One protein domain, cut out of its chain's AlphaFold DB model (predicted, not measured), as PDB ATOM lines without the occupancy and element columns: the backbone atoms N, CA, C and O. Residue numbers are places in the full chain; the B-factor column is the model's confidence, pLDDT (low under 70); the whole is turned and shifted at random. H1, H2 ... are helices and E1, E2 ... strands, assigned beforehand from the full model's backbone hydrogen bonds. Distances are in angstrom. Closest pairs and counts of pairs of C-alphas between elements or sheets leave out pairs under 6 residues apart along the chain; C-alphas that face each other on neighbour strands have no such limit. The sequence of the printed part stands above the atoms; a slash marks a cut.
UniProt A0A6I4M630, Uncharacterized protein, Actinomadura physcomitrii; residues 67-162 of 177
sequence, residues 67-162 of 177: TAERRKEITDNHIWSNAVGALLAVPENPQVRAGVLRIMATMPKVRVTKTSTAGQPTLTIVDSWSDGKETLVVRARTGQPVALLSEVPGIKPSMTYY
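AT A GLANCE: This is residues 67 to 162 of the 177 residues of an uncharacterized protein of Actinomadura physcomitrii (UniProt A0A6I4M630). A twisted, curled wall of five strands, E1 to E5, has a hairpin of two helices, H1 and H2, over one face, while its other face is bare. The long helix H1 runs along the strands over E2, E3 and E4, and the shorter H2 folds back beside it towards the E1 side of the sheet. The 96 printed residues hold two named helices, then five named strands, in the order H1 H2 E1 E2 E3 E4 E5; the sheet's order is E1 - E2 - E3 - E4 - E5, all antiparallel, and the class is mixed, helices and strands. The whole is compact, with a radius of gyration of the C-alphas of 13.3 A and spans of 41 by 29 by 22 A.

IN THESE COORDINATES: Find C-alpha 68 at (158.731, 138.851, 179.790); from there H1, residues 68 to 89, runs 31.4 A to C-alpha 89 at (168.399, 137.831, 149.944). H2, residues 94 to 106, covers 18.8 A. Next come E1, residues 111 to 117, 17.6 A; E2, residues 120 to 129, 29.1 A; E3, residues 132 to 139, 23.7 A; and E4, residues 145 to 151, 17.6 A. E5, residues 158 to 161, spans 10.1 A and ends at C-alpha 161, (180.573, 130.717, 154.539).

HOW THE PARTS SIT: Look first at the sheet, a meander, each strand the antiparallel neighbour of the one before; E1 and E5 are its edge strands. Each two successive strands form a hairpin: N 113 and O 124 are 2.8 A apart between E1 and E2, N 125 and O 136 2.8 A between E2 and E3, N 135 and O 149 2.9 A between E3 and E4, and N 148 and O 160 2.8 A between E4 and E5. H1 and H2 lie on the same face, two layers with the sheet. H1 is on the sheet at a height of 10.2 A, along the strands, at 22 degrees to E2 on the local plane; its closest C-alphas to E2 are those of Glu 73 and Trp 129, 6.2 A. H2, at a height of 10.8 A, is only just over E2 and E3, with 3 of its C-alphas falling on each, and runs slantwise to the strands, at 36 degrees to E2 on the local plane. With residues 79 to 87 alone, H1 touches H2, closest at the C-alphas of Ala 83 and Val 100, 5.8 A; this helical hairpin has a shallow tilt of 16 degrees, opposite ways. In both helices every O i to N i+4 pair is within hydrogen-bond range.

THE WHOLE: The two C-alphas farthest apart are those of Thr 67 and Gly 119, 44.0 A. The printed part has no cut; its links are tight, but for the short one from E4 to E5. Its mean pLDDT is 89.9, and no printed residue is under 70.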
ATOM      1  N   THR A  67     158.354 133.956 180.114       88.56
ATOM      2  CA  THR A  67     158.510 135.183 180.914       88.56
ATOM      3  C   THR A  67     158.642 136.412 180.006       88.56
ATOM      4  O   THR A  67     158.813 136.281 178.791       88.56
ATOM      5  N   ALA A  68     158.552 137.621 180.566       87.38
ATOM      6  CA  ALA A  68     158.731 138.851 179.790       87.38
ATOM      7  C   ALA A  68     160.130 138.926 179.159       87.38
ATOM      8  O   ALA A  68     160.267 139.270 177.986       87.38
ATOM      9  N   GLU A  69     161.148 138.512 179.908       86.81
ATOM     10  CA  GLU A  69     162.536 138.436 179.458       86.81
ATOM     11  C   GLU A  69     162.668 137.433 178.314       86.81
ATOM     12  O   GLU A  69     163.248 137.756 177.281       86.81
ATOM     13  N   ARG A  70     162.056 136.247 178.443       84.12
ATOM     14  CA  ARG A  70     162.098 135.242 177.376       84.12
ATOM     15  C   ARG A  70     161.359 135.705 176.121       84.12
ATOM     16  O   ARG A  70     161.837 135.448 175.024       84.12
ATOM     17  N   ARG A  71     160.233 136.419 176.253       85.00
ATOM     18  CA  ARG A  71     159.559 137.045 175.099       85.00
ATOM     19  C   ARG A  71     160.468 138.050 174.401       85.00
ATOM     20  O   ARG A  71     160.535 138.044 173.179       85.00
ATOM     21  N   LYS A  72     161.191 138.872 175.166       85.31
ATOM     22  CA  LYS A  72     162.154 139.820 174.604       85.31
ATOM     23  C   LYS A  72     163.275 139.101 173.850       85.31
ATOM     24  O   LYS A  72     163.589 139.497 172.737       85.31
ATOM     25  N   GLU A  73     163.834 138.032 174.415       86.50
ATOM     26  CA  GLU A  73     164.860 137.231 173.733       86.50
ATOM     27  C   GLU A  73     164.345 136.600 172.437       86.50
ATOM     28  O   GLU A  73     165.055 136.620 171.437       86.50
ATOM     29  N   ILE A  74     163.104 136.099 172.426       84.38
ATOM     30  CA  ILE A  74     162.458 135.580 171.211       84.38
ATOM     31  C   ILE A  74     162.352 136.681 170.149       84.38
ATOM     32  O   ILE A  74     162.728 136.461 169.000       84.38
ATOM     33  N   THR A  75     161.896 137.879 170.524       85.62
ATOM     34  CA  THR A  75     161.827 139.024 169.607       85.62
ATOM     35  C   THR A  75     163.206 139.410 169.071       85.62
ATOM     36  O   THR A  75     163.358 139.578 167.863       85.62
ATOM     37  N   ASP A  76     164.214 139.513 169.940       87.00
ATOM     38  CA  ASP A  76     165.585 139.855 169.548       87.00
ATOM     39  C   ASP A  76     166.143 138.802 168.565       87.00
ATOM     40  O   ASP A  76     166.679 139.156 167.515       87.00
ATOM     41  N   ASN A  77     165.926 137.510 168.834       88.81
ATOM     42  CA  ASN A  77     166.317 136.422 167.933       88.81
ATOM     43  C   ASN A  77     165.602 136.499 166.570       88.81
ATOM     44  O   ASN A  77     166.210 136.269 165.523       88.81
ATOM     45  N   HIS A  78     164.318 136.871 166.545       87.94
ATOM     46  CA  HIS A  78     163.608 137.095 165.287       87.94
ATOM     47  C   HIS A  78     164.174 138.277 164.502       87.94
ATOM     48  O   HIS A  78     164.292 138.183 163.281       87.94
ATOM     49  N   ILE A  79     164.521 139.385 165.163       87.94
ATOM     50  CA  ILE A  79     165.156 140.528 164.494       87.94
ATOM     51  C   ILE A  79     166.487 140.085 163.887       87.94
ATOM     52  O   ILE A  79     166.712 140.318 162.701       87.94
ATOM     53  N   TRP A  80     167.318 139.380 164.658       93.88
ATOM     54  CA  TRP A  80     168.592 138.842 164.187       93.88
ATOM     55  C   TRP A  80     168.430 137.921 162.972       93.88
ATOM     56  O   TRP A  80     169.024 138.163 161.922       93.88
ATOM     57  N   SER A  81     167.576 136.903 163.082       90.00
ATOM     58  CA  SER A  81     167.360 135.910 162.021       90.00
ATOM     59  C   SER A  81     166.858 136.558 160.727       90.00
ATOM     60  O   SER A  81     167.338 136.253 159.636       90.00
ATOM     61  N   ASN A  82     165.926 137.511 160.839       89.75
ATOM     62  CA  ASN A  82     165.407 138.235 159.679       89.75
ATOM     63  C   ASN A  82     166.437 139.196 159.082       89.75
ATOM     64  O   ASN A  82     166.495 139.343 157.864       89.75
ATOM     65  N   ALA A  83     167.263 139.828 159.915       92.44
ATOM     66  CA  ALA A  83     168.355 140.675 159.459       92.44
ATOM     67  C   ALA A  83     169.372 139.868 158.638       92.44
ATOM     68  O   ALA A  83     169.711 140.259 157.520       92.44
ATOM     69  N   VAL A  84     169.794 138.702 159.137       92.88
ATOM     70  CA  VAL A  84     170.655 137.779 158.385       92.88
ATOM     71  C   VAL A  84     169.988 137.380 157.066       92.88
ATOM     72  O   VAL A  84     170.606 137.512 156.011       92.88
ATOM     73  N   GLY A  85     168.712 136.980 157.095       89.12
ATOM     74  CA  GLY A  85     167.954 136.637 155.887       89.12
ATOM     75  C   GLY A  85     167.917 137.769 154.852       89.12
ATOM     76  O   GLY A  85     168.184 137.539 153.675       89.12
ATOM     77  N   ALA A  86     167.670 139.008 155.282       89.31
ATOM     78  CA  ALA A  86     167.643 140.176 154.401       89.31
ATOM     79  C   ALA A  86     169.016 140.472 153.772       89.31
ATOM     80  O   ALA A  86     169.099 140.777 152.579       89.31
ATOM     81  N   LEU A  87     170.100 140.341 154.546       90.06
ATOM     82  CA  LEU A  87     171.467 140.512 154.040       90.06
ATOM     83  C   LEU A  87     171.831 139.472 152.971       90.06
ATOM     84  O   LEU A  87     172.609 139.784 152.067       90.06
ATOM     85  N   LEU A  88     171.279 138.261 153.074       86.44
ATOM     86  CA  LEU A  88     171.501 137.173 152.121       86.44
ATOM     87  C   LEU A  88     170.594 137.257 150.891       86.44
ATOM     88  O   LEU A  88     171.035 136.922 149.798       86.44
ATOM     89  N   ALA A  89     169.352 137.718 151.047       82.94
ATOM     90  CA  ALA A  89     168.399 137.831 149.944       82.94
ATOM     91  C   ALA A  89     168.735 138.987 148.988       82.94
ATOM     92  O   ALA A  89     168.473 138.896 147.790       82.94
ATOM     93  N   VAL A  90     169.321 140.078 149.499       77.62
ATOM     94  CA  VAL A  90     169.624 141.275 148.698       77.62
ATOM     95  C   VAL A  90     171.095 141.700 148.850       77.62
ATOM     96  O   VAL A  90     171.389 142.837 149.240       77.62
ATOM     97  N   PRO A  91     172.065 140.827 148.509       71.38
ATOM     98  CA  PRO A  91     173.480 141.060 148.798       71.38
ATOM     99  C   PRO A  91     174.069 142.225 147.997       71.38
ATOM    100  O   PRO A  91     175.129 142.735 148.357       71.38
ATOM    101  N   GLU A  92     173.390 142.684 146.944       78.19
ATOM    102  CA  GLU A  92     173.857 143.737 146.037       78.19
ATOM    103  C   GLU A  92     173.305 145.131 146.364       78.19
ATOM    104  O   GLU A  92     173.905 146.112 145.937       78.19
ATOM    105  N   ASN A  93     172.247 145.270 147.178       85.31
ATOM    106  CA  ASN A  93     171.694 146.588 147.518       85.31
ATOM    107  C   ASN A  93     172.384 147.185 148.766       85.31
ATOM    108  O   ASN A  93     172.090 146.766 149.888       85.31
ATOM    109  N   PRO A  94     173.291 148.175 148.621       85.69
ATOM    110  CA  PRO A  94     174.034 148.729 149.752       85.69
ATOM    111  C   PRO A  94     173.160 149.470 150.764       85.69
ATOM    112  O   PRO A  94     173.504 149.472 151.944       85.69
ATOM    113  N   GLN A  95     172.040 150.060 150.337       85.12
ATOM    114  CA  GLN A  95     171.141 150.786 151.236       85.12
ATOM    115  C   GLN A  95     170.386 149.820 152.147       85.12
ATOM    116  O   GLN A  95     170.335 150.034 153.355       85.12
ATOM    117  N   VAL A  96     169.904 148.701 151.595       87.12
ATOM    118  CA  VAL A  96     169.288 147.628 152.393       87.12
ATOM    119  C   VAL A  96     170.287 147.099 153.419       87.12
ATOM    120  O   VAL A  96     169.971 147.044 154.604       87.12
ATOM    121  N   ARG A  97     171.525 146.792 153.009       90.62
ATOM    122  CA  ARG A  97     172.548 146.299 153.948       90.62
ATOM    123  C   ARG A  97     172.857 147.310 155.051       90.62
ATOM    124  O   ARG A  97     172.946 146.929 156.214       90.62
ATOM    125  N   ALA A  98     172.989 148.591 154.708       85.12
ATOM    126  CA  ALA A  98     173.210 149.641 155.697       85.12
ATOM    127  C   ALA A  98     172.040 149.745 156.690       85.12
ATOM    128  O   ALA A  98     172.280 149.778 157.897       85.12
ATOM    129  N   GLY A  99     170.797 149.728 156.202       87.31
ATOM    130  CA  GLY A  99     169.598 149.763 157.039       87.31
ATOM    131  C   GLY A  99     169.491 148.560 157.980       87.31
ATOM    132  O   GLY A  99     169.205 148.735 159.162       87.31
ATOM    133  N   VAL A 100     169.786 147.350 157.492       91.75
ATOM    134  CA  VAL A 100     169.816 146.124 158.314       91.75
ATOM    135  C   VAL A 100     170.859 146.207 159.409       91.75
ATOM    136  O   VAL A 100     170.550 145.970 160.576       91.75
ATOM    137  N   LEU A 101     172.081 146.605 159.066       89.25
ATOM    138  CA  LEU A 101     173.151 146.713 160.051       89.25
ATOM    139  C   LEU A 101     172.866 147.801 161.096       89.25
ATOM    140  O   LEU A 101     173.221 147.618 162.261       89.25
ATOM    141  N   ARG A 102     172.187 148.896 160.725       87.00
ATOM    142  CA  ARG A 102     171.731 149.911 161.691       87.00
ATOM    143  C   ARG A 102     170.716 149.346 162.677       87.00
ATOM    144  O   ARG A 102     170.872 149.586 163.868       87.00
ATOM    145  N   ILE A 103     169.743 148.556 162.224       87.06
ATOM    146  CA  ILE A 103     168.793 147.893 163.131       87.06
ATOM    147  C   ILE A 103     169.482 146.915 164.060       87.06
ATOM    148  O   ILE A 103     169.242 146.971 165.266       87.06
ATOM    149  N   MET A 104     170.364 146.062 163.540       89.31
ATOM    150  CA  MET A 104     171.098 145.124 164.390       89.31
ATOM    151  C   MET A 104     171.895 145.874 165.466       89.31
ATOM    152  O   MET A 104     171.946 145.439 166.609       89.31
ATOM    153  N   ALA A 105     172.444 147.051 165.144       83.88
ATOM    154  CA  ALA A 105     173.144 147.895 166.110       83.88
ATOM    155  C   ALA A 105     172.241 148.505 167.207       83.88
ATOM    156  O   ALA A 105     172.763 148.967 168.219       83.88
ATOM    157  N   THR A 106     170.912 148.507 167.043       85.06
ATOM    158  CA  THR A 106     169.966 148.926 168.101       85.06
ATOM    159  C   THR A 106     169.671 147.821 169.115       85.06
ATOM    160  O   THR A 106     169.132 148.095 170.189       85.06
ATOM    161  N   MET A 107     170.023 146.570 168.804       86.81
ATOM    162  CA  MET A 107     169.767 145.440 169.686       86.81
ATOM    163  C   MET A 107     170.729 145.485 170.886       86.81
ATOM    164  O   MET A 107     171.945 145.556 170.707       86.81
ATOM    165  N   PRO A 108     170.233 145.406 172.131       85.06
ATOM    166  CA  PRO A 108     171.024 145.767 173.311       85.06
ATOM    167  C   PRO A 108     172.153 144.786 173.646       85.06
ATOM    168  O   PRO A 108     173.096 145.153 174.345       85.06
ATOM    169  N   LYS A 109     172.053 143.534 173.188       89.00
ATOM    170  CA  LYS A 109     173.078 142.506 173.397       89.00
ATOM    171  C   LYS A 109     174.039 142.374 172.207       89.00
ATOM    172  O   LYS A 109     175.069 141.715 172.353       89.00
ATOM    173  N   VAL A 110     173.760 143.054 171.088       91.94
ATOM    174  CA  VAL A 110     174.624 143.016 169.909       91.94
ATOM    175  C   VAL A 110     175.941 143.728 170.188       91.94
ATOM    176  O   VAL A 110     175.990 144.866 170.655       91.94
ATOM    177  N   ARG A 111     177.039 143.048 169.864       90.56
ATOM    178  CA  ARG A 111     178.400 143.583 169.946       90.56
ATOM    179  C   ARG A 111     179.034 143.582 168.571       90.56
ATOM    180  O   ARG A 111     178.970 142.583 167.864       90.56
ATOM    181  N   VAL A 112     179.696 144.681 168.223       89.00
ATOM    182  CA  VAL A 112     180.406 144.831 166.948       89.00
ATOM    183  C   VAL A 112     181.888 145.033 167.222       89.00
ATOM    184  O   VAL A 112     182.275 145.899 168.000       89.00
ATOM    185  N   THR A 113     182.733 144.235 166.580       86.62
ATOM    186  CA  THR A 113     184.193 144.321 166.679       86.62
ATOM    187  C   THR A 113     184.797 144.419 165.285       86.62
ATOM    188  O   THR A 113     184.384 143.707 164.372       86.62
ATOM    189  N   LYS A 114     185.775 145.309 165.101       85.31
ATOM    190  CA  LYS A 114     186.541 145.399 163.850       85.31
ATOM    191  C   LYS A 114     187.567 144.271 163.809       85.31
ATOM    192  O   LYS A 114     188.306 144.087 164.771       85.31
ATOM    193  N   THR A 115     187.618 143.544 162.702       88.75
ATOM    194  CA  THR A 115     188.482 142.373 162.517       88.75
ATOM    195  C   THR A 115     189.055 142.348 161.099       88.75
ATOM    196  O   THR A 115     188.834 143.263 160.298       88.75
ATOM    197  N   SER A 116     189.816 141.305 160.776       89.25
ATOM    198  CA  SER A 116     190.193 140.984 159.404       89.25
ATOM    199  C   SER A 116     189.943 139.505 159.121       89.25
ATOM    200  O   SER A 116     190.122 138.652 159.986       89.25
ATOM    201  N   THR A 117     189.517 139.202 157.897       88.25
ATOM    202  CA  THR A 117     189.302 137.835 157.412       88.25
ATOM    203  C   THR A 117     190.009 137.691 156.074       88.25
ATOM    204  O   THR A 117     189.737 138.465 155.158       88.25
ATOM    205  N   ALA A 118     190.946 136.744 155.965       87.44
ATOM    206  CA  ALA A 118     191.761 136.536 154.759       87.44
ATOM    207  C   ALA A 118     192.399 137.840 154.218       87.44
ATOM    208  O   ALA A 118     192.352 138.134 153.025       87.44
ATOM    209  N   GLY A 119     192.934 138.674 155.118       88.88
ATOM    210  CA  GLY A 119     193.557 139.959 154.772       88.88
ATOM    211  C   GLY A 119     192.582 141.089 154.411       88.88
ATOM    212  O   GLY A 119     193.019 142.211 154.172       88.88
ATOM    213  N   GLN A 120     191.269 140.841 154.402       89.81
ATOM    214  CA  GLN A 120     190.247 141.852 154.123       89.81
ATOM    215  C   GLN A 120     189.657 142.417 155.426       89.81
ATOM    216  O   GLN A 120     189.351 141.639 156.331       89.81
ATOM    217  N   PRO A 121     189.441 143.742 155.542       90.00
ATOM    218  CA  PRO A 121     188.775 144.331 156.701       90.00
ATOM    219  C   PRO A 121     187.331 143.834 156.864       90.00
ATOM    220  O   PRO A 121     186.510 143.951 155.945       90.00
ATOM    221  N   THR A 122     186.998 143.343 158.055       94.62
ATOM    222  CA  THR A 122     185.677 142.806 158.407       94.62
ATOM    223  C   THR A 122     185.134 143.413 159.700       94.62
ATOM    224  O   THR A 122     185.859 144.024 160.485       94.62
ATOM    225  N   LEU A 123     183.827 143.272 159.906       92.25
ATOM    226  CA  LEU A 123     183.170 143.471 161.191       92.25
ATOM    227  C   LEU A 123     182.642 142.120 161.660       92.25
ATOM    228  O   LEU A 123     181.988 141.412 160.896       92.25
ATOM    229  N   THR A 124     182.914 141.794 162.913       95.12
ATOM    230  CA  THR A 124     182.338 140.654 163.616       95.12
ATOM    231  C   THR A 124     181.216 141.173 164.501       95.12
ATOM    232  O   THR A 124     181.447 142.016 165.367       95.12
ATOM    233  N   ILE A 125     180.006 140.696 164.249       96.75
ATOM    234  CA  ILE A 125     178.770 141.077 164.924       96.75
ATOM    235  C   ILE A 125     178.316 139.856 165.717       96.75
ATOM    236  O   ILE A 125     178.217 138.771 165.152       96.75
ATOM    237  N   VAL A 126     178.084 140.007 167.016       96.56
ATOM    238  CA  VAL A 126     177.746 138.899 167.919       96.56
ATOM    239  C   VAL A 126     176.473 139.228 168.672       96.56
ATOM    240  O   VAL A 126     176.377 140.329 169.208       96.56
ATOM    241  N   ASP A 127     175.565 138.262 168.777       95.19
ATOM    242  CA  ASP A 127     174.465 138.284 169.743       95.19
ATOM    243  C   ASP A 127     174.370 136.945 170.490       95.19
ATOM    244  O   ASP A 127     174.920 135.929 170.058       95.19
ATOM    245  N   SER A 128     173.720 136.958 171.650       93.00
ATOM    246  CA  SER A 128     173.549 135.783 172.499       93.00
ATOM    247  C   SER A 128     172.221 135.799 173.249       93.00
ATOM    248  O   SER A 128     171.816 136.803 173.847       93.00
ATOM    249  N   TRP A 129     171.602 134.631 173.299       90.75
ATOM    250  CA  TRP A 129     170.364 134.328 174.000       90.75
ATOM    251  C   TRP A 129     170.607 133.204 175.007       90.75
ATOM    252  O   TRP A 129     171.686 132.612 175.062       90.75
ATOM    253  N   SER A 130     169.606 132.910 175.835       87.44
ATOM    254  CA  SER A 130     169.710 131.837 176.833       87.44
ATOM    255  C   SER A 130     169.961 130.449 176.223       87.44
ATOM    256  O   SER A 130     170.507 129.575 176.891       87.44
ATOM    257  N   ASP A 131     169.604 130.254 174.958       86.38
ATOM    258  CA  ASP A 131     169.685 129.002 174.209       86.38
ATOM    259  C   ASP A 131     170.674 129.035 173.038       86.38
ATOM    260  O   ASP A 131     170.725 128.085 172.261       86.38
ATOM    261  N   GLY A 132     171.497 130.077 172.908       91.69
ATOM    262  CA  GLY A 132     172.503 130.092 171.855       91.69
ATOM    263  C   GLY A 132     173.234 131.406 171.677       91.69
ATOM    264  O   GLY A 132     172.971 132.407 172.339       91.69
ATOM    265  N   LYS A 133     174.181 131.390 170.753       95.50
ATOM    266  CA  LYS A 133     174.988 132.534 170.357       95.50
ATOM    267  C   LYS A 133     175.224 132.459 168.862       95.50
ATOM    268  O   LYS A 133     175.534 131.393 168.334       95.50
ATOM    269  N   GLU A 134     175.126 133.600 168.198       96.75
ATOM    270  CA  GLU A 134     175.475 133.703 166.790       96.75
ATOM    271  C   GLU A 134     176.538 134.768 166.565       96.75
ATOM    272  O   GLU A 134     176.626 135.775 167.267       96.75
ATOM    273  N   THR A 135     177.399 134.505 165.587       97.88
ATOM    274  CA  THR A 135     178.455 135.418 165.162       97.88
ATOM    275  C   THR A 135     178.396 135.586 163.653       97.88
ATOM    276  O   THR A 135     178.734 134.674 162.901       97.88
ATOM    277  N   LEU A 136     177.988 136.771 163.210       97.56
ATOM    278  CA  LEU A 136     177.956 137.175 161.812       97.56
ATOM    279  C   LEU A 136     179.223 137.965 161.476       97.56
ATOM    280  O   LEU A 136     179.557 138.951 162.131       97.56
ATOM    281  N   VAL A 137     179.916 137.570 160.414       96.75
ATOM    282  CA  VAL A 137     181.051 138.311 159.861       96.75
ATOM    283  C   VAL A 137     180.609 138.992 158.575       96.75
ATOM    284  O   VAL A 137     180.122 138.330 157.659       96.75
ATOM    285  N   VAL A 138     180.815 140.306 158.483       94.31
ATOM    286  CA  VAL A 138     180.542 141.099 157.276       94.31
ATOM    287  C   VAL A 138     181.784 141.846 156.801       94.31
ATOM    288  O   VAL A 138     182.642 142.227 157.598       94.31
ATOM    289  N   ARG A 139     181.892 142.121 155.499       92.44
ATOM    290  CA  ARG A 139     182.931 143.015 154.960       92.44
ATOM    291  C   ARG A 139     182.740 144.424 155.515       92.44
ATOM    292  O   ARG A 139     181.673 145.005 155.346       92.44
ATOM    293  N   ALA A 140     183.785 145.019 156.087       86.94
ATOM    294  CA  ALA A 140     183.660 146.300 156.785       86.94
ATOM    295  C   ALA A 140     183.247 147.462 155.870       86.94
ATOM    296  O   ALA A 140     182.564 148.379 156.312       86.94
ATOM    297  N   ARG A 141     183.646 147.425 154.592       85.25
ATOM    298  CA  ARG A 141     183.321 148.486 153.624       85.25
ATOM    299  C   ARG A 141     181.940 148.342 153.001       85.25
ATOM    300  O   ARG A 141     181.326 149.343 152.662       85.25
ATOM    301  N   THR A 142     181.479 147.111 152.785       88.50
ATOM    302  CA  THR A 142     180.273 146.861 151.984       88.50
ATOM    303  C   THR A 142     179.105 146.343 152.806       88.50
ATOM    304  O   THR A 142     177.980 146.414 152.323       88.50
ATOM    305  N   GLY A 143     179.334 145.812 154.008       89.94
ATOM    306  CA  GLY A 143     178.311 145.148 154.817       89.94
ATOM    307  C   GLY A 143     177.867 143.790 154.263       89.94
ATOM    308  O   GLY A 143     176.860 143.255 154.710       89.94
ATOM    309  N   GLN A 144     178.571 143.235 153.271       91.62
ATOM    310  CA  GLN A 144     178.241 141.923 152.707       91.62
ATOM    311  C   GLN A 144     178.590 140.798 153.690       91.62
ATOM    312  O   GLN A 144     179.715 140.814 154.205       91.62
ATOM    313  N   PRO A 145     177.697 139.813 153.906       93.81
ATOM    314  CA  PRO A 145     178.001 138.615 154.681       93.81
ATOM    315  C   PRO A 145     179.210 137.859 154.134       93.81
ATOM    316  O   PRO A 145     179.389 137.736 152.923       93.81
ATOM    317  N   VAL A 146     180.039 137.370 155.052       94.56
ATOM    318  CA  VAL A 146     181.231 136.553 154.788       94.56
ATOM    319  C   VAL A 146     181.085 135.196 155.461       94.56
ATOM    320  O   VAL A 146     181.367 134.175 154.843       94.56
ATOM    321  N   ALA A 147     180.626 135.177 156.713       96.12
ATOM    322  CA  ALA A 147     180.388 133.944 157.449       96.12
ATOM    323  C   ALA A 147     179.325 134.132 158.536       96.12
ATOM    324  O   ALA A 147     179.141 135.244 159.031       96.12
ATOM    325  N   LEU A 148     178.667 133.044 158.924       97.19
ATOM    326  CA  LEU A 148     177.798 132.957 160.093       97.19
ATOM    327  C   LEU A 148     178.176 131.717 160.900       97.19
ATOM    328  O   LEU A 148     178.157 130.609 160.368       97.19
ATOM    329  N   LEU A 149     178.494 131.914 162.173       97.50
ATOM    330  CA  LEU A 149     178.669 130.851 163.155       97.50
ATOM    331  C   LEU A 149     177.442 130.803 164.059       97.50
ATOM    332  O   LEU A 149     177.124 131.810 164.691       97.50
ATOM    333  N   SER A 150     176.829 129.631 164.165       95.75
ATOM    334  CA  SER A 150     175.741 129.350 165.099       95.75
ATOM    335  C   SER A 150     176.208 128.363 166.165       95.75
ATOM    336  O   SER A 150     176.702 127.272 165.856       95.75
ATOM    337  N   GLU A 151     176.049 128.745 167.430       96.25
ATOM    338  CA  GLU A 151     176.424 127.967 168.608       96.25
ATOM    339  C   GLU A 151     175.177 127.745 169.473       96.25
ATOM    340  O   GLU A 151     174.641 128.688 170.053       96.25
ATOM    341  N   VAL A 152     174.718 126.499 169.581       92.88
ATOM    342  CA  VAL A 152     173.570 126.111 170.418       92.88
ATOM    343  C   VAL A 152     174.052 125.089 171.453       92.88
ATOM    344  O   VAL A 152     174.726 124.129 171.069       92.88
ATOM    345  N   PRO A 153     173.748 125.246 172.756       89.94
ATOM    346  CA  PRO A 153     174.191 124.309 173.784       89.94
ATOM    347  C   PRO A 153     173.786 122.863 173.474       89.94
ATOM    348  O   PRO A 153     172.630 122.576 173.177       89.94
ATOM    349  N   GLY A 154     174.747 121.940 173.552       90.81
ATOM    350  CA  GLY A 154     174.522 120.516 173.271       90.81
ATOM    351  C   GLY A 154     174.479 120.145 171.784       90.81
ATOM    352  O   GLY A 154     174.369 118.963 171.467       90.81
ATOM    353  N   ILE A 155     174.613 121.114 170.874       91.94
ATOM    354  CA  ILE A 155     174.713 120.890 169.428       91.94
ATOM    355  C   ILE A 155     176.109 121.313 168.965       91.94
ATOM    356  O   ILE A 155     176.667 122.307 169.432       91.94
ATOM    357  N   LYS A 156     176.703 120.549 168.043       94.19
ATOM    358  CA  LYS A 156     177.991 120.918 167.444       94.19
ATOM    359  C   LYS A 156     177.852 122.275 166.728       94.19
ATOM    360  O   LYS A 156     176.923 122.414 165.932       94.19
ATOM    361  N   PRO A 157     178.768 123.237 166.950       95.62
ATOM    362  CA  PRO A 157     178.731 124.516 166.250       95.62
ATOM    363  C   PRO A 157     178.733 124.349 164.730       95.62
ATOM    364  O   PRO A 157     179.433 123.486 164.190       95.62
ATOM    365  N   SER A 158     177.968 125.202 164.054       96.06
ATOM    366  CA  SER A 158     177.845 125.230 162.595       96.06
ATOM    367  C   SER A 158     178.400 126.536 162.052       96.06
ATOM    368  O   SER A 158     178.012 127.604 162.516       96.06
ATOM    369  N   MET A 159     179.276 126.455 161.052       96.44
ATOM    370  CA  MET A 159     179.819 127.614 160.347       96.44
ATOM    371  C   MET A 159     179.388 127.566 158.882       96.44
ATOM    372  O   MET A 159     179.695 126.605 158.178       96.44
ATOM    373  N   THR A 160     178.740 128.629 158.421       95.06
ATOM    374  CA  THR A 160     178.348 128.828 157.024       95.06
ATOM    375  C   THR A 160     179.184 129.949 156.429       95.06
ATOM    376  O   THR A 160     179.226 131.043 156.988       95.06
ATOM    377  N   TYR A 161     179.826 129.703 155.288       94.38
ATOM    378  CA  TYR A 161     180.573 130.717 154.539       94.38
ATOM    379  C   TYR A 161     179.752 131.213 153.353       94.38
ATOM    380  O   TYR A 161     179.144 130.418 152.637       94.38
ATOM    381  N   TYR A 162     179.753 132.525 153.135       90.69
ATOM    382  CA  TYR A 162     179.001 133.158 152.061       90.69
ATOM    383  C   TYR A 162     179.937 133.661 150.971       90.69
ATOM    384  O   TYR A 162     180.858 134.448 151.210       90.69
TER     385      TYR A 162